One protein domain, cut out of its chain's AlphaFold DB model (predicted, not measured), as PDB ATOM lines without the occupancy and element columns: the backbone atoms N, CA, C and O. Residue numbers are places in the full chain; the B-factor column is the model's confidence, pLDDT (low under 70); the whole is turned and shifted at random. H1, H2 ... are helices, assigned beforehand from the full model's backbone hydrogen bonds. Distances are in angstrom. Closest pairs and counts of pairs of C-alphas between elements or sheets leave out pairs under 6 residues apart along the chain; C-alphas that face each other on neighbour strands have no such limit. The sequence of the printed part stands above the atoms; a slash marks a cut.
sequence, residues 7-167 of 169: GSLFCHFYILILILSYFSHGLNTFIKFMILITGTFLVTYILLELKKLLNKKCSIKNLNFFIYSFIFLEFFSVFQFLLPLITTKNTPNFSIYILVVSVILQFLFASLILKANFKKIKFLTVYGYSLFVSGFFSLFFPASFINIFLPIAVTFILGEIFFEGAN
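What this domain is: This is residues 7 to 167 of the 169 residues of an uncharacterized protein of Cetobacterium sp. 2A (UniProt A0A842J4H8). Six helices stand in a closed ring as an up-and-down bundle, each running against the one before it and packing on it, with H6 packing back on H1. The 161 printed residues hold H1 to H6 and no named strand. It is all helix and compact, with radius of gyration of the C-alphas 16.1 A and spans 49 by 33 by 27 A.

How they stand to each other: Start at H1, residues 7 to 23; it touches H2, residues 29 to 57, closest at C-alphas 14 and 38, 6.1 A. H2 touches H3, residues 63 to 86, closest at C-alphas 44 and 71, 5.8 A, opposite ways at a shallow tilt of 7 degrees. H3 touches H4, residues 92 to 115, with residues 70 to 77 alone, closest at C-alphas 70 and 105, 6.9 A. H4 touches H5, residues 122 to 140, closest at C-alphas 110 and 128, 4.5 A. H5 touches H6, residues 146 to 165, closest at C-alphas 123 and 161, 5.9 A. H6 touches H1, closest at C-alphas 159 and 8, 4.6 A. Of the O i to N i+4 pairs, 12 of 13 are within hydrogen-bond range in H1, 24 of 25 in H2, 18 of 20 in H3, 18 of 20 in H4, 14 of 15 in H5 and 15 of 16 in H6.

Where its parts are: Find C-alpha 7 at (325.422, 320.314, 172.448), where H1 begins; H2 spans 41.7 A, and H6 ends at C-alpha 165 (323.571, 310.465, 172.296).

The domain as a whole: The printed part has no cut and no long link; residues 84 to 96 are among those under pLDDT 70.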
ATOM      1  N   GLY A   7     324.003 320.683 172.524       65.69
ATOM      2  CA  GLY A   7     325.422 320.314 172.448       65.69
ATOM      3  C   GLY A   7     325.976 320.265 171.021       65.69
ATOM      4  O   GLY A   7     327.060 320.779 170.757       65.69
ATOM      5  N   SER A   8     325.205 319.720 170.074       69.38
ATOM      6  CA  SER A   8     325.578 319.708 168.655       69.38
ATOM      7  C   SER A   8     325.646 321.129 168.095       69.38
ATOM      8  O   SER A   8     326.577 321.451 167.361       69.38
ATOM      9  N   LEU A   9     324.709 322.004 168.469       71.38
ATOM     10  CA  LEU A   9     324.726 323.410 168.058       71.38
ATOM     11  C   LEU A   9     326.006 324.121 168.534       71.38
ATOM     12  O   LEU A   9     326.657 324.794 167.738       71.38
ATOM     13  N   PHE A  10     326.417 323.907 169.790       71.12
ATOM     14  CA  PHE A  10     327.674 324.448 170.320       71.12
ATOM     15  C   PHE A  10     328.909 323.937 169.567       71.12
ATOM     16  O   PHE A  10     329.819 324.720 169.305       71.12
ATOM     17  N   CYS A  11     328.932 322.663 169.166       73.81
ATOM     18  CA  CYS A  11     330.030 322.106 168.366       73.81
ATOM     19  C   CYS A  11     330.157 322.810 167.015       73.81
ATOM     20  O   CYS A  11     331.239 323.253 166.641       73.81
ATOM     21  N   HIS A  12     329.043 322.948 166.296       74.38
ATOM     22  CA  HIS A  12     329.032 323.583 164.979       74.38
ATOM     23  C   HIS A  12     329.373 325.076 165.071       74.38
ATOM     24  O   HIS A  12     330.107 325.590 164.230       74.38
ATOM     25  N   PHE A  13     328.905 325.760 166.119       75.69
ATOM     26  CA  PHE A  13     329.257 327.155 166.377       75.69
ATOM     27  C   PHE A  13     330.753 327.322 166.682       75.69
ATOM     28  O   PHE A  13     331.391 328.220 166.140       75.69
ATOM     29  N   TYR A  14     331.341 326.419 167.473       76.94
ATOM     30  CA  TYR A  14     332.779 326.414 167.746       76.94
ATOM     31  C   TYR A  14     333.611 326.166 166.480       76.94
ATOM     32  O   TYR A  14     334.574 326.889 166.230       76.94
ATOM     33  N   ILE A  15     333.205 325.214 165.630       76.62
ATOM     34  CA  ILE A  15     333.844 324.971 164.324       76.62
ATOM     35  C   ILE A  15     333.788 326.230 163.450       76.62
ATOM     36  O   ILE A  15     334.798 326.617 162.867       76.62
ATOM     37  N   LEU A  16     332.632 326.898 163.387       76.06
ATOM     38  CA  LEU A  16     332.465 328.131 162.619       76.06
ATOM     39  C   LEU A  16     333.397 329.244 163.123       76.06
ATOM     40  O   LEU A  16     334.061 329.890 162.318       76.06
ATOM     41  N   ILE A  17     333.516 329.426 164.441       74.50
ATOM     42  CA  ILE A  17     334.441 330.402 165.039       74.50
ATOM     43  C   ILE A  17     335.902 330.037 164.736       74.50
ATOM     44  O   ILE A  17     336.676 330.918 164.359       74.50
ATOM     45  N   LEU A  18     336.285 328.760 164.829       73.62
ATOM     46  CA  LEU A  18     337.636 328.305 164.476       73.62
ATOM     47  C   LEU A  18     337.969 328.583 163.005       73.62
ATOM     48  O   LEU A  18     339.057 329.076 162.711       73.62
ATOM     49  N   ILE A  19     337.035 328.336 162.083       74.69
ATOM     50  CA  ILE A  19     337.216 328.633 160.655       74.69
ATOM     51  C   ILE A  19     337.335 330.146 160.429       74.69
ATOM     52  O   ILE A  19     338.265 330.594 159.764       74.69
ATOM     53  N   LEU A  20     336.450 330.953 161.020       71.81
ATOM     54  CA  LEU A  20     336.515 332.418 160.922       71.81
ATOM     55  C   LEU A  20     337.831 332.976 161.481       71.81
ATOM     56  O   LEU A  20     338.366 333.952 160.956       71.81
ATOM     57  N   SER A  21     338.387 332.331 162.509       71.38
ATOM     58  CA  SER A  21     339.675 332.713 163.087       71.38
ATOM     59  C   SER A  21     340.853 332.544 162.130       71.38
ATOM     60  O   SER A  21     341.795 333.330 162.191       71.38
ATOM     61  N   TYR A  22     340.778 331.574 161.214       69.81
ATOM     62  CA  TYR A  22     341.812 331.317 160.215       69.81
ATOM     63  C   TYR A  22     341.886 332.434 159.167       69.81
ATOM     64  O   TYR A  22     342.971 332.847 158.769       69.81
ATOM     65  N   PHE A  23     340.731 332.963 158.754       69.19
ATOM     66  CA  PHE A  23     340.651 334.042 157.763       69.19
ATOM     67  C   PHE A  23     340.955 335.431 158.341       69.19
ATOM     68  O   PHE A  23     341.196 336.376 157.591       69.19
ATOM     69  N   SER A  24     340.986 335.573 159.668       63.38
ATOM     70  CA  SER A  24     341.421 336.802 160.328       63.38
ATOM     71  C   SER A  24     342.952 336.836 160.394       63.38
ATOM     72  O   SER A  24     343.565 336.454 161.392       63.38
ATOM     73  N   HIS A  25     343.588 337.281 159.304       49.28
ATOM     74  CA  HIS A  25     345.030 337.532 159.267       49.28
ATOM     75  C   HIS A  25     345.384 338.618 160.296       49.28
ATOM     76  O   HIS A  25     345.177 339.807 160.072       49.28
ATOM     77  N   GLY A  26     345.876 338.183 161.456       56.97
ATOM     78  CA  GLY A  26     346.048 339.030 162.635       56.97
ATOM     79  C   GLY A  26     344.882 338.848 163.598       56.97
ATOM     80  O   GLY A  26     344.023 339.716 163.704       56.97
ATOM     81  N   LEU A  27     344.856 337.698 164.283       58.03
ATOM     82  CA  LEU A  27     343.856 337.331 165.287       58.03
ATOM     83  C   LEU A  27     343.589 338.493 166.252       58.03
ATOM     84  O   LEU A  27     344.321 338.693 167.230       58.03
ATOM     85  N   ASN A  28     342.513 339.224 165.970       68.31
ATOM     86  CA  ASN A  28     342.017 340.303 166.799       68.31
ATOM     87  C   ASN A  28     341.753 339.724 168.196       68.31
ATOM     88  O   ASN A  28     341.201 338.625 168.314       68.31
ATOM     89  N   THR A  29     342.159 340.413 169.260       71.62
ATOM     90  CA  THR A  29     342.089 339.884 170.636       71.62
ATOM     91  C   THR A  29     340.682 339.395 170.998       71.62
ATOM     92  O   THR A  29     340.519 338.407 171.710       71.62
ATOM     93  N   PHE A  30     339.666 340.026 170.407       73.88
ATOM     94  CA  PHE A  30     338.263 339.633 170.484       73.88
ATOM     95  C   PHE A  30     337.964 338.238 169.909       73.88
ATOM     96  O   PHE A  30     337.236 337.465 170.521       73.88
ATOM     97  N   ILE A  31     338.539 337.876 168.760       72.62
ATOM     98  CA  ILE A  31     338.331 336.558 168.142       72.62
ATOM     99  C   ILE A  31     338.987 335.471 168.999       72.62
ATOM    100  O   ILE A  31     338.363 334.448 169.262       72.62
ATOM    101  N   LYS A  32     340.201 335.720 169.515       73.12
ATOM    102  CA  LYS A  32     340.865 334.809 170.469       73.12
ATOM    103  C   LYS A  32     340.011 334.590 171.716       73.12
ATOM    104  O   LYS A  32     339.840 333.455 172.144       73.12
ATOM    105  N   PHE A  33     339.438 335.664 172.253       76.00
ATOM    106  CA  PHE A  33     338.534 335.605 173.395       76.00
ATOM    107  C   PHE A  33     337.268 334.792 173.100       76.00
ATOM    108  O   PHE A  33     336.883 333.947 173.906       76.00
ATOM    109  N   MET A  34     336.656 334.990 171.929       78.50
ATOM    110  CA  MET A  34     335.468 334.241 171.515       78.50
ATOM    111  C   MET A  34     335.755 332.751 171.336       78.50
ATOM    112  O   MET A  34     334.967 331.936 171.814       78.50
ATOM    113  N   ILE A  35     336.883 332.381 170.720       76.88
ATOM    114  CA  ILE A  35     337.330 330.980 170.626       76.88
ATOM    115  C   ILE A  35     337.509 330.394 172.024       76.88
ATOM    116  O   ILE A  35     336.985 329.322 172.308       76.88
ATOM    117  N   LEU A  36     338.215 331.104 172.904       75.62
ATOM    118  CA  LEU A  36     338.516 330.628 174.247       75.62
ATOM    119  C   LEU A  36     337.232 330.376 175.048       75.62
ATOM    120  O   LEU A  36     337.031 329.281 175.555       75.62
ATOM    121  N   ILE A  37     336.314 331.344 175.080       81.00
ATOM    122  CA  ILE A  37     335.035 331.215 175.790       81.00
ATOM    123  C   ILE A  37     334.179 330.088 175.219       81.00
ATOM    124  O   ILE A  37     333.643 329.273 175.972       81.00
ATOM    125  N   THR A  38     334.012 330.048 173.897       79.19
ATOM    126  CA  THR A  38     333.152 329.040 173.265       79.19
ATOM    127  C   THR A  38     333.736 327.639 173.410       79.19
ATOM    128  O   THR A  38     332.985 326.706 173.693       79.19
ATOM    129  N   GLY A  39     335.061 327.504 173.341       76.75
ATOM    130  CA  GLY A  39     335.785 326.277 173.656       76.75
ATOM    131  C   GLY A  39     335.587 325.845 175.109       76.75
ATOM    132  O   GLY A  39     335.191 324.707 175.355       76.75
ATOM    133  N   THR A  40     335.750 326.753 176.076       80.50
ATOM    134  CA  THR A  40     335.534 326.466 177.505       80.50
ATOM    135  C   THR A  40     334.100 326.021 177.792       80.50
ATOM    136  O   THR A  40     333.890 325.039 178.509       80.50
ATOM    137  N   PHE A  41     333.091 326.681 177.213       81.06
ATOM    138  CA  PHE A  41     331.695 326.257 177.357       81.06
ATOM    139  C   PHE A  41     331.444 324.883 176.737       81.06
ATOM    140  O   PHE A  41     330.771 324.051 177.351       81.06
ATOM    141  N   LEU A  42     332.014 324.622 175.559       79.44
ATOM    142  CA  LEU A  42     331.900 323.337 174.883       79.44
ATOM    143  C   LEU A  42     332.510 322.210 175.731       79.44
ATOM    144  O   LEU A  42     331.835 321.218 176.009       79.44
ATOM    145  N   VAL A  43     333.751 322.379 176.198       75.62
ATOM    146  CA  VAL A  43     334.452 321.413 177.061       75.62
ATOM    147  C   VAL A  43     333.679 321.182 178.358       75.62
ATOM    148  O   VAL A  43     333.462 320.037 178.753       75.62
ATOM    149  N   THR A  44     333.173 322.247 178.981       80.94
ATOM    150  CA  THR A  44     332.346 322.148 180.191       80.94
ATOM    151  C   THR A  44     331.083 321.326 179.942       80.94
ATOM    152  O   THR A  44     330.752 320.435 180.727       80.94
ATOM    153  N   TYR A  45     330.388 321.577 178.832       79.38
ATOM    154  CA  TYR A  45     329.179 320.843 178.473       79.38
ATOM    155  C   TYR A  45     329.469 319.350 178.248       79.38
ATOM    156  O   TYR A  45     328.780 318.497 178.810       79.38
ATOM    157  N   ILE A  46     330.541 319.031 177.514       75.06
ATOM    158  CA  ILE A  46     331.022 317.658 177.288       75.06
ATOM    159  C   ILE A  46     331.311 316.946 178.599       75.06
ATOM    160  O   ILE A  46     330.864 315.818 178.808       75.06
ATOM    161  N   LEU A  47     332.055 317.599 179.488       77.62
ATOM    162  CA  LEU A  47     332.430 317.040 180.778       77.62
ATOM    163  C   LEU A  47     331.192 316.738 181.634       77.62
ATOM    164  O   LEU A  47     331.124 315.682 182.263       77.62
ATOM    165  N   LEU A  48     330.182 317.611 181.626       82.19
ATOM    166  CA  LEU A  48     328.932 317.407 182.365       82.19
ATOM    167  C   LEU A  48     328.045 316.306 181.761       82.19
ATOM    168  O   LEU A  48     327.461 315.517 182.506       82.19
ATOM    169  N   GLU A  49     327.945 316.220 180.436       74.50
ATOM    170  CA  GLU A  49     327.252 315.128 179.735       74.50
ATOM    171  C   GLU A  49     327.928 313.779 180.014       74.50
ATOM    172  O   GLU A  49     327.285 312.816 180.447       74.50
ATOM    173  N   LEU A  50     329.254 313.722 179.876       71.00
ATOM    174  CA  LEU A  50     330.017 312.507 180.131       71.00
ATOM    175  C   LEU A  50     330.023 312.118 181.603       71.00
ATOM    176  O   LEU A  50     329.982 310.926 181.893       71.00
ATOM    177  N   LYS A  51     329.965 313.072 182.539       79.44
ATOM    178  CA  LYS A  51     329.732 312.784 183.961       79.44
ATOM    179  C   LYS A  51     328.467 311.954 184.161       79.44
ATOM    180  O   LYS A  51     328.497 310.976 184.905       79.44
ATOM    181  N   LYS A  52     327.357 312.323 183.510       74.56
ATOM    182  CA  LYS A  52     326.084 311.588 183.622       74.56
ATOM    183  C   LYS A  52     326.223 310.164 183.081       74.56
ATOM    184  O   LYS A  52     325.734 309.227 183.707       74.56
ATOM    185  N   LEU A  53     326.903 309.998 181.945       70.06
ATOM    186  CA  LEU A  53     327.125 308.694 181.310       70.06
ATOM    187  C   LEU A  53     328.082 307.804 182.116       70.06
ATOM    188  O   LEU A  53     327.816 306.616 182.303       70.06
ATOM    189  N   LEU A  54     329.175 308.373 182.620       70.69
ATOM    190  CA  LEU A  54     330.187 307.671 183.400       70.69
ATOM    191  C   LEU A  54     329.678 307.313 184.795       70.69
ATOM    192  O   LEU A  54     329.859 306.170 185.185       70.69
ATOM    193  N   ASN A  55     328.961 308.189 185.509       71.31
ATOM    194  CA  ASN A  55     328.390 307.846 186.823       71.31
ATOM    195  C   ASN A  55     327.408 306.666 186.753       71.31
ATOM    196  O   ASN A  55     327.321 305.887 187.697       71.31
ATOM    197  N   LYS A  56     326.689 306.502 185.633       68.25
ATOM    198  CA  LYS A  56     325.790 305.355 185.423       68.25
ATOM    199  C   LYS A  56     326.535 304.031 185.216       68.25
ATOM    200  O   LYS A  56     325.951 302.979 185.447       68.25
ATOM    201  N   LYS A  57     327.782 304.066 184.737       65.19
ATOM    202  CA  LYS A  57     328.503 302.873 184.256       65.19
ATOM    203  C   LYS A  57     329.754 302.527 185.063       65.19
ATOM    204  O   LYS A  57     330.095 301.358 185.209       65.19
ATOM    205  N   CYS A  58     330.435 303.535 185.583       59.72
ATOM    206  CA  CYS A  58     331.667 303.440 186.341       59.72
ATOM    207  C   CYS A  58     331.480 304.226 187.646       59.72
ATOM    208  O   CYS A  58     331.495 305.454 187.649       59.72
ATOM    209  N   SER A  59     331.322 303.516 188.766       61.53
ATOM    210  CA  SER A  59     331.281 304.095 190.119       61.53
ATOM    211  C   SER A  59     332.682 304.564 190.553       61.53
ATOM    212  O   SER A  59     333.321 304.012 191.446       61.53
ATOM    213  N   ILE A  60     333.230 305.553 189.850       66.94
ATOM    214  CA  ILE A  60     334.538 306.126 190.168       66.94
ATOM    215  C   ILE A  60     334.321 307.181 191.257       66.94
ATOM    216  O   ILE A  60     333.842 308.278 190.974       66.94
ATOM    217  N   LYS A  61     334.716 306.863 192.501       66.56
ATOM    218  CA  LYS A  61     334.559 307.731 193.691       66.56
ATOM    219  C   LYS A  61     335.041 309.177 193.486       66.56
ATOM    220  O   LYS A  61     334.443 310.095 194.038       66.56
ATOM    221  N   ASN A  62     336.054 309.391 192.643       75.94
ATOM    222  CA  ASN A  62     336.683 310.702 192.442       75.94
ATOM    223  C   ASN A  62     336.391 311.342 191.072       75.94
ATOM    224  O   ASN A  62     336.989 312.363 190.739       75.94
ATOM    225  N   LEU A  63     335.473 310.787 190.272       80.25
ATOM    226  CA  LEU A  63     335.178 311.320 188.937       80.25
ATOM    227  C   LEU A  63     334.618 312.741 188.997       80.25
ATOM    228  O   LEU A  63     334.989 313.589 188.194       80.25
ATOM    229  N   ASN A  64     333.750 313.007 189.973       78.56
ATOM    230  CA  ASN A  64     333.180 314.336 190.170       78.56
ATOM    231  C   ASN A  64     334.277 315.366 190.450       78.56
ATOM    232  O   ASN A  64     334.286 316.417 189.820       78.56
ATOM    233  N   PHE A  65     335.210 315.042 191.348       81.94
ATOM    234  CA  PHE A  65     336.336 315.914 191.668       81.94
ATOM    235  C   PHE A  65     337.215 316.156 190.437       81.94
ATOM    236  O   PHE A  65     337.499 317.303 190.116       81.94
ATOM    237  N   PHE A  66     337.565 315.101 189.696       83.50
ATOM    238  CA  PHE A  66     338.330 315.226 188.452       83.50
ATOM    239  C   PHE A  66     337.643 316.156 187.438       83.50
ATOM    240  O   PHE A  66     338.272 317.073 186.921       83.50
ATOM    241  N   ILE A  67     336.343 315.960 187.196       83.88
ATOM    242  CA  ILE A  67     335.573 316.755 186.230       83.88
ATOM    243  C   ILE A  67     335.487 318.223 186.653       83.88
ATOM    244  O   ILE A  67     335.701 319.105 185.824       83.88
ATOM    245  N   TYR A  68     335.210 318.505 187.928       83.94
ATOM    246  CA  TYR A  68     335.138 319.886 188.407       83.94
ATOM    247  C   TYR A  68     336.501 320.579 188.406       83.94
ATOM    248  O   TYR A  68     336.567 321.749 188.043       83.94
ATOM    249  N   SER A  69     337.584 319.867 188.729       81.56
ATOM    250  CA  SER A  69     338.948 320.399 188.621       81.56
ATOM    251  C   SER A  69     339.326 320.716 187.173       81.56
ATOM    252  O   SER A  69     339.948 321.745 186.921       81.56
ATOM    253  N   PHE A  70     338.905 319.883 186.215       83.31
ATOM    254  CA  PHE A  70     339.089 320.156 184.788       83.31
ATOM    255  C   PHE A  70     338.337 321.431 184.386       83.31
ATOM    256  O   PHE A  70     338.945 322.358 183.858       83.31
ATOM    257  N   ILE A  71     337.041 321.527 184.702       85.19
ATOM    258  CA  ILE A  71     336.229 322.721 184.407       85.19
ATOM    259  C   ILE A  71     336.865 323.973 185.024       85.19
ATOM    260  O   ILE A  71     336.984 324.998 184.360       85.19
ATOM    261  N   PHE A  72     337.305 323.891 186.280       84.50
ATOM    262  CA  PHE A  72     337.955 325.007 186.962       84.50
ATOM    263  C   PHE A  72     339.202 325.495 186.216       84.50
ATOM    264  O   PHE A  72     339.361 326.698 186.037       84.50
ATOM    265  N   LEU A  73     340.058 324.584 185.745       82.50
ATOM    266  CA  LEU A  73     341.267 324.942 185.000       82.50
ATOM    267  C   LEU A  73     340.957 325.582 183.644       82.50
ATOM    268  O   LEU A  73     341.619 326.550 183.270       82.50
ATOM    269  N   GLU A  74     339.919 325.115 182.951       80.81
ATOM    270  CA  GLU A  74     339.452 325.737 181.708       80.81
ATOM    271  C   GLU A  74     338.985 327.179 181.947       80.81
ATOM    272  O   GLU A  74     339.450 328.099 181.276       80.81
ATOM    273  N   PHE A  75     338.153 327.421 182.965       81.75
ATOM    274  CA  PHE A  75     337.743 328.785 183.321       81.75
ATOM    275  C   PHE A  75     338.917 329.637 183.807       81.75
ATOM    276  O   PHE A  75     339.005 330.818 183.471       81.75
ATOM    277  N   PHE A  76     339.851 329.053 184.556       82.12
ATOM    278  CA  PHE A  76     341.059 329.744 184.988       82.12
ATOM    279  C   PHE A  76     341.912 330.192 183.792       82.12
ATOM    280  O   PHE A  76     342.419 331.313 183.798       82.12
ATOM    281  N   SER A  77     341.996 329.386 182.727       74.56
ATOM    282  CA  SER A  77     342.667 329.774 181.477       74.56
ATOM    283  C   SER A  77     342.003 330.987 180.801       74.56
ATOM    284  O   SER A  77     342.701 331.877 180.309       74.56
ATOM    285  N   VAL A  78     340.669 331.103 180.877       80.81
ATOM    286  CA  VAL A  78     339.919 332.280 180.400       80.81
ATOM    287  C   VAL A  78     340.264 333.527 181.201       80.81
ATOM    288  O   VAL A  78     340.566 334.573 180.621       80.81
ATOM    289  N   PHE A  79     340.279 333.421 182.530       79.81
ATOM    290  CA  PHE A  79     340.678 334.533 183.395       79.81
ATOM    291  C   PHE A  79     342.114 334.985 183.128       79.81
ATOM    292  O   PHE A  79     342.393 336.183 183.138       79.81
ATOM    293  N   GLN A  80     343.020 334.057 182.827       75.12
ATOM    294  CA  GLN A  80     344.389 334.409 182.466       75.12
ATOM    295  C   GLN A  80     344.528 335.083 181.123       75.12
ATOM    296  O   GLN A  80     345.376 335.954 180.990       75.12
ATOM    297  N   PHE A  81     343.715 334.719 180.139       74.25
ATOM    298  CA  PHE A  81     343.695 335.449 178.880       74.25
ATOM    299  C   PHE A  81     343.232 336.904 179.079       74.25
ATOM    300  O   PHE A  81     343.724 337.812 178.412       74.25
ATOM    301  N   LEU A  82     342.318 337.140 180.027       75.31
ATOM    302  CA  LEU A  82     341.828 338.475 180.380       75.31
ATOM    303  C   LEU A  82     342.808 339.292 181.236       75.31
ATOM    304  O   LEU A  82     342.792 340.520 181.174       75.31
ATOM    305  N   LEU A  83     343.670 338.648 182.024       73.12
ATOM    306  CA  LEU A  83     344.544 339.333 182.981       73.12
ATOM    307  C   LEU A  83     345.504 340.356 182.320       73.12
ATOM    308  O   LEU A  83     345.546 341.491 182.799       73.12
ATOM    309  N   PRO A  84     346.196 340.052 181.201       67.94
ATOM    310  CA  PRO A  84     347.036 341.010 180.475       67.94
ATOM    311  C   PRO A  84     346.260 342.159 179.821       67.94
ATOM    312  O   PRO A  84     346.842 343.193 179.507       67.94
ATOM    313  N   LEU A  85     344.952 341.990 179.586       68.31
ATOM    314  CA  LEU A  85     344.096 343.043 179.027       68.31
ATOM    315  C   LEU A  85     343.720 344.097 180.071       68.31
ATOM    316  O   LEU A  85     343.414 345.231 179.717       68.31
ATOM    317  N   ILE A  86     343.747 343.719 181.350       68.25
ATOM    318  CA  ILE A  86     343.375 344.574 182.484       68.25
ATOM    319  C   ILE A  86     344.627 345.055 183.236       68.25
ATOM    320  O   ILE A  86     344.617 346.114 183.859       68.25
ATOM    321  N   THR A  87     345.730 344.302 183.170       59.59
ATOM    322  CA  THR A  87     346.981 344.593 183.878       59.59
ATOM    323  C   THR A  87     348.180 344.527 182.932       59.59
ATOM    324  O   THR A  87     348.352 343.574 182.187       59.59
ATOM    325  N   THR A  88     349.065 345.523 182.982       55.47
ATOM    326  CA  THR A  88     350.246 345.643 182.100       55.47
ATOM    327  C   THR A  88     351.399 344.684 182.438       55.47
ATOM    328  O   THR A  88     352.469 344.767 181.835       55.47
ATOM    329  N   LYS A  89     351.226 343.768 183.400       56.50
ATOM    330  CA  LYS A  89     352.275 342.830 183.830       56.50
ATOM    331  C   LYS A  89     352.074 341.459 183.187       56.50
ATOM    332  O   LYS A  89     351.272 340.657 183.652       56.50
ATOM    333  N   ASN A  90     352.871 341.171 182.161       53.94
ATOM    334  CA  ASN A  90     352.995 339.828 181.598       53.94
ATOM    335  C   ASN A  90     353.838 338.935 182.522       53.94
ATOM    336  O   ASN A  90     354.999 339.240 182.789       53.94
ATOM    337  N   THR A  91     353.290 337.802 182.964       54.25
ATOM    338  CA  THR A  91     354.042 336.720 183.622       54.25
ATOM    339  C   THR A  91     354.172 335.524 182.665       54.25
ATOM    340  O   THR A  91     353.340 334.617 182.672       54.25
ATOM    341  N   PRO A  92     355.211 335.491 181.806       54.38
ATOM    342  CA  PRO A  92     355.291 334.555 180.676       54.38
ATOM    343  C   PRO A  92     355.358 333.076 181.095       54.38
ATOM    344  O   PRO A  92     354.763 332.224 180.438       54.38
ATOM    345  N   ASN A  93     355.999 332.762 182.224       55.00
ATOM    346  CA  ASN A  93     356.241 331.375 182.635       55.00
ATOM    347  C   ASN A  93     354.978 330.631 183.091       55.00
ATOM    348  O   ASN A  93     354.942 329.407 183.029       55.00
ATOM    349  N   PHE A  94     353.936 331.338 183.535       59.44
ATOM    350  CA  PHE A  94     352.743 330.699 184.098       59.44
ATOM    351  C   PHE A  94     351.847 330.055 183.027       59.44
ATOM    352  O   PHE A  94     351.228 329.021 183.274       59.44
ATOM    353  N   SER A  95     351.863 330.609 181.812       64.50
ATOM    354  CA  SER A  95     351.097 330.106 180.663       64.50
ATOM    355  C   SER A  95     351.496 328.682 180.244       64.50
ATOM    356  O   SER A  95     350.640 327.869 179.897       64.50
ATOM    357  N   ILE A  96     352.786 328.348 180.352       69.12
ATOM    358  CA  ILE A  96     353.326 327.033 179.979       69.12
ATOM    359  C   ILE A  96     352.863 325.957 180.966       69.12
ATOM    360  O   ILE A  96     352.468 324.869 180.552       69.12
ATOM    361  N   TYR A  97     352.854 326.257 182.270       72.31
ATOM    362  CA  TYR A  97     352.406 325.295 183.281       72.31
ATOM    363  C   TYR A  97     350.944 324.897 183.083       72.31
ATOM    364  O   TYR A  97     350.606 323.723 183.215       72.31
ATOM    365  N   ILE A  98     350.085 325.846 182.713       71.44
ATOM    366  CA  ILE A  98     348.668 325.564 182.462       71.44
ATOM    367  C   ILE A  98     348.484 324.730 181.211       71.44
ATOM    368  O   ILE A  98     347.731 323.765 181.259       71.44
ATOM    369  N   LEU A  99     349.230 325.018 180.142       72.12
ATOM    370  CA  LEU A  99     349.232 324.179 178.947       72.12
ATOM    371  C   LEU A  99     349.568 322.720 179.298       72.12
ATOM    372  O   LEU A  99     348.831 321.807 178.931       72.12
ATOM    373  N   VAL A 100     350.647 322.497 180.052       77.81
ATOM    374  CA  VAL A 100     351.088 321.148 180.440       77.81
ATOM    375  C   VAL A 100     350.037 320.444 181.304       77.81
ATOM    376  O   VAL A 100     349.709 319.286 181.047       77.81
ATOM    377  N   VAL A 101     349.471 321.133 182.298       79.94
ATOM    378  CA  VAL A 101     348.426 320.568 183.168       79.94
ATOM    379  C   VAL A 101     347.162 320.237 182.369       79.94
ATOM    380  O   VAL A 101     346.614 319.146 182.537       79.94
ATOM    381  N   SER A 102     346.730 321.116 181.463       75.44
ATOM    382  CA  SER A 102     345.581 320.876 180.584       75.44
ATOM    383  C   SER A 102     345.797 319.663 179.680       75.44
ATOM    384  O   SER A 102     344.901 318.830 179.554       75.44
ATOM    385  N   VAL A 103     346.999 319.487 179.119       80.31
ATOM    386  CA  VAL A 103     347.320 318.310 178.298       80.31
ATOM    387  C   VAL A 103     347.311 317.017 179.123       80.31
ATOM    388  O   VAL A 103     346.750 316.008 178.687       80.31
ATOM    389  N   ILE A 104     347.865 317.027 180.340       83.75
ATOM    390  CA  ILE A 104     347.813 315.862 181.241       83.75
ATOM    391  C   ILE A 104     346.359 315.489 181.545       83.75
ATOM    392  O   ILE A 104     345.981 314.317 181.462       83.75
ATOM    393  N   LEU A 105     345.522 316.476 181.862       82.56
ATOM    394  CA  LEU A 105     344.102 316.255 182.118       82.56
ATOM    395  C   LEU A 105     343.372 315.733 180.882       82.56
ATOM    396  O   LEU A 105     342.561 314.814 181.008       82.56
ATOM    397  N   GLN A 106     343.695 316.244 179.694       82.88
ATOM    398  CA  GLN A 106     343.162 315.754 178.425       82.88
ATOM    399  C   GLN A 106     343.497 314.272 178.205       82.88
ATOM    400  O   GLN A 106     342.607 313.491 177.859       82.88
ATOM    401  N   PHE A 107     344.735 313.843 178.469       86.00
ATOM    402  CA  PHE A 107     345.125 312.430 178.368       86.00
ATOM    403  C   PHE A 107     344.434 311.539 179.403       86.00
ATOM    404  O   PHE A 107     343.985 310.432 179.079       86.00
ATOM    405  N   LEU A 108     344.308 312.008 180.646       84.75
ATOM    406  CA  LEU A 108     343.564 311.294 181.684       84.75
ATOM    407  C   LEU A 108     342.091 311.141 181.294       84.75
ATOM    408  O   LEU A 108     341.518 310.060 181.435       84.75
ATOM    409  N   PHE A 109     341.492 312.193 180.739       82.00
ATOM    410  CA  PHE A 109     340.112 312.170 180.281       82.00
ATOM    411  C   PHE A 109     339.907 311.210 179.104       82.00
ATOM    412  O   PHE A 109     338.999 310.376 179.136       82.00
ATOM    413  N   ALA A 110     340.799 311.243 178.112       84.75
ATOM    414  CA  ALA A 110     340.803 310.300 176.999       84.75
ATOM    415  C   ALA A 110     340.919 308.842 177.484       84.75
ATOM    416  O   ALA A 110     340.175 307.965 177.040       84.75
ATOM    417  N   SER A 111     341.786 308.591 178.469       82.94
ATOM    418  CA  SER A 111     341.948 307.271 179.092       82.94
ATOM    419  C   SER A 111     340.665 306.781 179.767       82.94
ATOM    420  O   SER A 111     340.312 305.607 179.644       82.94
ATOM    421  N   LEU A 112     339.955 307.663 180.479       80.56
ATOM    422  CA  LEU A 112     338.682 307.336 181.127       80.56
ATOM    423  C   LEU A 112     337.607 306.961 180.102       80.56
ATOM    424  O   LEU A 112     336.903 305.968 180.290       80.56
ATOM    425  N   ILE A 113     337.523 307.712 179.000       78.69
ATOM    426  CA  ILE A 113     336.595 307.437 177.898       78.69
ATOM    427  C   ILE A 113     336.864 306.054 177.290       78.69
ATOM    428  O   ILE A 113     335.932 305.259 177.137       78.69
ATOM    429  N   LEU A 114     338.129 305.742 176.990       81.62
ATOM    430  CA  LEU A 114     338.513 304.458 176.400       81.62
ATOM    431  C   LEU A 114     338.260 303.284 177.360       81.62
ATOM    432  O   LEU A 114     337.699 302.267 176.947       81.62
ATOM    433  N   LYS A 115     338.589 303.431 178.653       77.69
ATOM    434  CA  LYS A 115     338.353 302.388 179.672       77.69
ATOM    435  C   LYS A 115     336.871 302.087 179.890       77.69
ATOM    436  O   LYS A 115     336.512 300.936 180.121       77.69
ATOM    437  N   ALA A 116     335.999 303.090 179.800       69.44
ATOM    438  CA  ALA A 116     334.567 302.907 180.026       69.44
ATOM    439  C   ALA A 116     333.853 302.110 178.911       69.44
ATOM    440  O   ALA A 116     332.704 301.703 179.106       69.44
ATOM    441  N   ASN A 117     334.503 301.872 177.761       66.00
ATOM    442  CA  ASN A 117     334.059 301.038 176.632       66.00
ATOM    443  C   ASN A 117     332.537 301.073 176.366       66.00
ATOM    444  O   ASN A 117     331.793 300.118 176.634       66.00
ATOM    445  N   PHE A 118     332.028 302.212 175.895       67.25
ATOM    446  CA  PHE A 118     330.612 302.400 175.576       67.25
ATOM    447  C   PHE A 118     330.229 301.704 174.262       67.25
ATOM    448  O   PHE A 118     330.143 302.341 173.223       67.25
ATOM    449  N   LYS A 119     329.905 300.400 174.322       58.97
ATOM    450  CA  LYS A 119     329.446 299.596 173.164       58.97
ATOM    451  C   LYS A 119     328.309 300.228 172.334       58.97
ATOM    452  O   LYS A 119     328.154 299.872 171.174       58.97
ATOM    453  N   LYS A 120     327.510 301.135 172.916       59.53
ATOM    454  CA  LYS A 120     326.395 301.821 172.241       59.53
ATOM    455  C   LYS A 120     326.776 303.134 171.532       59.53
ATOM    456  O   LYS A 120     326.001 303.568 170.695       59.53
ATOM    457  N   ILE A 121     327.929 303.747 171.829       66.06
ATOM    458  CA  ILE A 121     328.360 305.031 171.238       66.06
ATOM    459  C   ILE A 121     329.677 304.794 170.500       66.06
ATOM    460  O   ILE A 121     330.759 304.939 171.075       66.06
ATOM    461  N   LYS A 122     329.592 304.382 169.229       64.50
ATOM    462  CA  LYS A 122     330.770 303.998 168.430       64.50
ATOM    463  C   LYS A 122     331.757 305.153 168.256       64.50
ATOM    464  O   LYS A 122     332.958 304.919 168.248       64.50
ATOM    465  N   PHE A 123     331.271 306.389 168.179       72.06
ATOM    466  CA  PHE A 123     332.134 307.554 167.997       72.06
ATOM    467  C   PHE A 123     332.870 307.987 169.269       72.06
ATOM    468  O   PHE A 123     333.889 308.663 169.171       72.06
ATOM    469  N   LEU A 124     332.440 307.561 170.464       73.06
ATOM    470  CA  LEU A 124     333.078 307.987 171.715       73.06
ATOM    471  C   LEU A 124     334.510 307.452 171.851       73.06
ATOM    472  O   LEU A 124     335.393 308.141 172.357       73.06
ATOM    473  N   THR A 125     334.757 306.230 171.380       75.50
ATOM    474  CA  THR A 125     336.108 305.656 171.349       75.50
ATOM    475  C   THR A 125     336.994 306.400 170.355       75.50
ATOM    476  O   THR A 125     338.132 306.725 170.686       75.50
ATOM    477  N   VAL A 126     336.456 306.741 169.179       79.25
ATOM    478  CA  VAL A 126     337.142 307.561 168.167       79.25
ATOM    479  C   VAL A 126     337.493 308.935 168.741       79.25
ATOM    480  O   VAL A 126     338.625 309.388 168.591       79.25
ATOM    481  N   TYR A 127     336.576 309.563 169.476       80.12
ATOM    482  CA  TYR A 127     336.831 310.817 170.183       80.12
ATOM    483  C   TYR A 127     337.935 310.682 171.239       80.12
ATOM    484  O   TYR A 127     338.841 311.509 171.279       80.12
ATOM    485  N   GLY A 128     337.932 309.605 172.033       80.81
ATOM    486  CA  GLY A 128     339.004 309.314 172.991       80.81
ATOM    487  C   GLY A 128     340.387 309.229 172.331       80.81
ATOM    488  O   GLY A 128     341.324 309.878 172.787       80.81
ATOM    489  N   TYR A 129     340.521 308.499 171.219       82.94
ATOM    490  CA  TYR A 129     341.780 308.457 170.463       82.94
ATOM    491  C   TYR A 129     342.144 309.812 169.849       82.94
ATOM    492  O   TYR A 129     343.308 310.209 169.874       82.94
ATOM    493  N   SER A 130     341.156 310.556 169.357       82.06
ATOM    494  CA  SER A 130     341.373 311.885 168.776       82.06
ATOM    495  C   SER A 130     341.888 312.885 169.820       82.06
ATOM    496  O   SER A 130     342.748 313.707 169.512       82.06
ATOM    497  N   LEU A 131     341.442 312.774 171.077       81.06
ATOM    498  CA  LEU A 131     341.979 313.555 172.193       81.06
ATOM    499  C   LEU A 131     343.440 313.209 172.506       81.06
ATOM    500  O   LEU A 131     344.204 314.119 172.816       81.06
ATOM    501  N   PHE A 132     343.849 311.941 172.400       83.31
ATOM    502  CA  PHE A 132     345.259 311.557 172.544       83.31
ATOM    503  C   PHE A 132     346.125 312.156 171.440       83.31
ATOM    504  O   PHE A 132     347.153 312.768 171.715       83.31
ATOM    505  N   VAL A 133     345.687 312.024 170.190       84.06
ATOM    506  CA  VAL A 133     346.397 312.609 169.050       84.06
ATOM    507  C   VAL A 133     346.504 314.128 169.233       84.06
ATOM    508  O   VAL A 133     347.583 314.691 169.081       84.06
ATOM    509  N   SER A 134     345.428 314.778 169.681       80.88
ATOM    510  CA  SER A 134     345.410 316.216 169.969       80.88
ATOM    511  C   SER A 134     346.352 316.655 171.082       80.88
ATOM    512  O   SER A 134     347.124 317.589 170.878       80.88
ATOM    513  N   GLY A 135     346.381 315.945 172.210       78.88
ATOM    514  CA  GLY A 135     347.327 316.239 173.288       78.88
ATOM    515  C   GLY A 135     348.785 316.031 172.869       78.88
ATOM    516  O   GLY A 135     349.675 316.740 173.324       78.88
ATOM    517  N   PHE A 136     349.046 315.072 171.977       82.12
ATOM    518  CA  PHE A 136     350.390 314.829 171.462       82.12
ATOM    519  C   PHE A 136     350.841 315.963 170.529       82.12
ATOM    520  O   PHE A 136     351.903 316.548 170.729       82.12
ATOM    521  N   PHE A 137     350.021 316.335 169.543       78.44
ATOM    522  CA  PHE A 137     350.372 317.406 168.606       78.44
ATOM    523  C   PHE A 137     350.512 318.776 169.281       78.44
ATOM    524  O   PHE A 137     351.402 319.538 168.904       78.44
ATOM    525  N   SER A 138     349.713 319.070 170.310       72.75
ATOM    526  CA  SER A 138     349.814 320.338 171.040       72.75
ATOM    527  C   SER A 138     351.125 320.483 171.823       72.75
ATOM    528  O   SER A 138     351.634 321.598 171.938       72.75
ATOM    529  N   LEU A 139     351.718 319.378 172.296       72.31
ATOM    530  CA  LEU A 139     353.017 319.372 172.981       72.31
ATOM    531  C   LEU A 139     354.200 319.537 172.022       72.31
ATOM    532  O   LEU A 139     355.113 320.311 172.301       72.31
ATOM    533  N   PHE A 140     354.203 318.800 170.909       75.94
ATOM    534  CA  PHE A 140     355.358 318.752 170.002       75.94
ATOM    535  C   PHE A 140     355.329 319.836 168.919       75.94
ATOM    536  O   PHE A 140     356.381 320.236 168.424       75.94
ATOM    537  N   PHE A 141     354.144 320.340 168.563       73.88
ATOM    538  CA  PHE A 141     353.967 321.296 167.468       73.88
ATOM    539  C   PHE A 141     353.019 322.452 167.840       73.88
ATOM    540  O   PHE A 141     352.034 322.684 167.132       73.88
ATOM    541  N   PRO A 142     353.301 323.223 168.911       61.50
ATOM    542  CA  PRO A 142     352.383 324.222 169.472       61.50
ATOM    543  C   PRO A 142     351.978 325.338 168.491       61.50
ATOM    544  O   PRO A 142     350.861 325.843 168.567       61.50
ATOM    545  N   ALA A 143     352.838 325.688 167.529       62.75
ATOM    546  CA  ALA A 143     352.596 326.750 166.544       62.75
ATOM    547  C   ALA A 143     352.215 326.236 165.139       62.75
ATOM    548  O   ALA A 143     352.360 326.955 164.153       62.75
ATOM    549  N   SER A 144     351.770 324.982 165.015       64.06
ATOM    550  CA  SER A 144     351.447 324.383 163.714       64.06
ATOM    551  C   SER A 144     349.982 324.581 163.309       64.06
ATOM    552  O   SER A 144     349.084 324.587 164.150       64.06
ATOM    553  N   PHE A 145     349.716 324.639 161.998       62.12
ATOM    554  CA  PHE A 145     348.352 324.612 161.441       62.12
ATOM    555  C   PHE A 145     347.547 323.377 161.880       62.12
ATOM    556  O   PHE A 145     346.315 323.406 161.904       62.12
ATOM    557  N   ILE A 146     348.236 322.304 162.278       65.69
ATOM    558  CA  ILE A 146     347.636 321.076 162.808       65.69
ATOM    559  C   ILE A 146     346.802 321.381 164.063       65.69
ATOM    560  O   ILE A 146     345.734 320.799 164.232       65.69
ATOM    561  N   ASN A 147     347.189 322.376 164.868       63.88
ATOM    562  CA  ASN A 147     346.437 322.802 166.054       63.88
ATOM    563  C   ASN A 147     345.137 323.564 165.749       63.88
ATOM    564  O   ASN A 147     344.435 323.933 166.682       63.88
ATOM    565  N   ILE A 148     344.782 323.782 164.476       64.75
ATOM    566  CA  ILE A 148     343.473 324.322 164.065       64.75
ATOM    567  C   ILE A 148     342.606 323.207 163.472       64.75
ATOM    568  O   ILE A 148     341.465 323.011 163.890       64.75
ATOM    569  N   PHE A 149     343.157 322.427 162.537       70.38
ATOM    570  CA  PHE A 149     342.419 321.344 161.877       70.38
ATOM    571  C   PHE A 149     342.056 320.202 162.826       70.38
ATOM    572  O   PHE A 149     340.988 319.605 162.702       70.38
ATOM    573  N   LEU A 150     342.924 319.910 163.793       73.88
ATOM    574  CA  LEU A 150     342.715 318.814 164.723       73.88
ATOM    575  C   LEU A 150     341.592 319.120 165.735       73.88
ATOM    576  O   LEU A 150     340.717 318.267 165.881       73.88
ATOM    577  N   PRO A 151     341.497 320.321 166.349       70.88
ATOM    578  CA  PRO A 151     340.298 320.723 167.085       70.88
ATOM    579  C   PRO A 151     339.020 320.702 166.247       70.88
ATOM    580  O   PRO A 151     338.006 320.225 166.741       70.88
ATOM    581  N   ILE A 152     339.053 321.142 164.981       73.88
ATOM    582  CA  ILE A 152     337.877 321.078 164.094       73.88
ATOM    583  C   ILE A 152     337.409 319.627 163.920       73.88
ATOM    584  O   ILE A 152     336.228 319.337 164.110       73.88
ATOM    585  N   ALA A 153     338.326 318.704 163.612       74.81
ATOM    586  CA  ALA A 153     338.005 317.288 163.446       74.81
ATOM    587  C   ALA A 153     337.477 316.657 164.749       74.81
ATOM    588  O   ALA A 153     336.465 315.957 164.736       74.81
ATOM    589  N   VAL A 154     338.122 316.951 165.883       78.06
ATOM    590  CA  VAL A 154     337.709 316.482 167.216       78.06
ATOM    591  C   VAL A 154     336.312 316.998 167.569       78.06
ATOM    592  O   VAL A 154     335.470 316.220 168.020       78.06
ATOM    593  N   THR A 155     336.033 318.282 167.335       73.88
ATOM    594  CA  THR A 155     334.720 318.880 167.596       73.88
ATOM    595  C   THR A 155     333.650 318.355 166.644       73.88
ATOM    596  O   THR A 155     332.513 318.171 167.068       73.88
ATOM    597  N   PHE A 156     333.987 318.066 165.387       75.69
ATOM    598  CA  PHE A 156     333.050 317.471 164.435       75.69
ATOM    599  C   PHE A 156     332.606 316.071 164.883       75.69
ATOM    600  O   PHE A 156     331.410 315.815 165.007       75.69
ATOM    601  N   ILE A 157     333.563 315.200 165.237       75.06
ATOM    602  CA  ILE A 157     333.285 313.863 165.800       75.06
ATOM    603  C   ILE A 157     332.403 313.978 167.047       75.06
ATOM    604  O   ILE A 157     331.510 313.166 167.281       75.06
ATOM    605  N   LEU A 158     332.641 315.006 167.853       73.94
ATOM    606  CA  LEU A 158     331.891 315.243 169.070       73.94
ATOM    607  C   LEU A 158     330.474 315.793 168.826       73.94
ATOM    608  O   LEU A 158     329.547 315.426 169.549       73.94
ATOM    609  N   GLY A 159     330.278 316.582 167.768       66.94
ATOM    610  CA  GLY A 159     328.955 316.948 167.266       66.94
ATOM    611  C   GLY A 159     328.135 315.714 166.887       66.94
ATOM    612  O   GLY A 159     326.995 315.579 167.334       66.94
ATOM    613  N   GLU A 160     328.745 314.768 166.167       70.31
ATOM    614  CA  GLU A 160     328.123 313.482 165.821       70.31
ATOM    615  C   GLU A 160     327.792 312.646 167.070       70.31
ATOM    616  O   GLU A 160     326.693 312.103 167.183       70.31
ATOM    617  N   ILE A 161     328.677 312.613 168.076       68.69
ATOM    618  CA  ILE A 161     328.404 311.943 169.361       68.69
ATOM    619  C   ILE A 161     327.172 312.534 170.050       68.69
ATOM    620  O   ILE A 161     326.338 311.779 170.547       68.69
ATOM    621  N   PHE A 162     327.028 313.861 170.100       66.12
ATOM    622  CA  PHE A 162     325.849 314.486 170.711       66.12
ATOM    623  C   PHE A 162     324.569 314.273 169.909       66.12
ATOM    624  O   PHE A 162     323.473 314.279 170.481       66.12
ATOM    625  N   PHE A 163     324.705 314.086 168.600       61.91
ATOM    626  CA  PHE A 163     323.603 313.751 167.716       61.91
ATOM    627  C   PHE A 163     323.130 312.304 167.921       61.91
ATOM    628  O   PHE A 163     321.926 312.050 167.970       61.91
ATOM    629  N   GLU A 164     324.054 311.363 168.127       60.69
ATOM    630  CA  GLU A 164     323.742 309.969 168.468       60.69
ATOM    631  C   GLU A 164     323.296 309.781 169.925       60.69
ATOM    632  O   GLU A 164     322.406 308.977 170.201       60.69
ATOM    633  N   GLY A 165     323.877 310.532 170.864       50.38
ATOM    634  CA  GLY A 165     323.571 310.465 172.296       50.38
ATOM    635  C   GLY A 165     322.119 310.821 172.625       50.38
ATOM    636  O   GLY A 165     321.552 310.258 173.559       50.38
ATOM    637  N   ALA A 166     321.479 311.665 171.807       50.00
ATOM    638  CA  ALA A 166     320.052 311.976 171.913       50.00
ATOM    639  C   ALA A 166     319.132 310.775 171.611       50.00
ATOM    640  O   ALA A 166     317.973 310.793 172.010       50.00
ATOM    641  N   ASN A 167     319.635 309.727 170.946       43.16
ATOM    642  CA  ASN A 167     318.907 308.469 170.729       43.16
ATOM    643  C   ASN A 167     319.156 307.431 171.843       43.16
ATOM    644  O   ASN A 167     318.622 306.325 171.776       43.16
TER     645      ASN A 167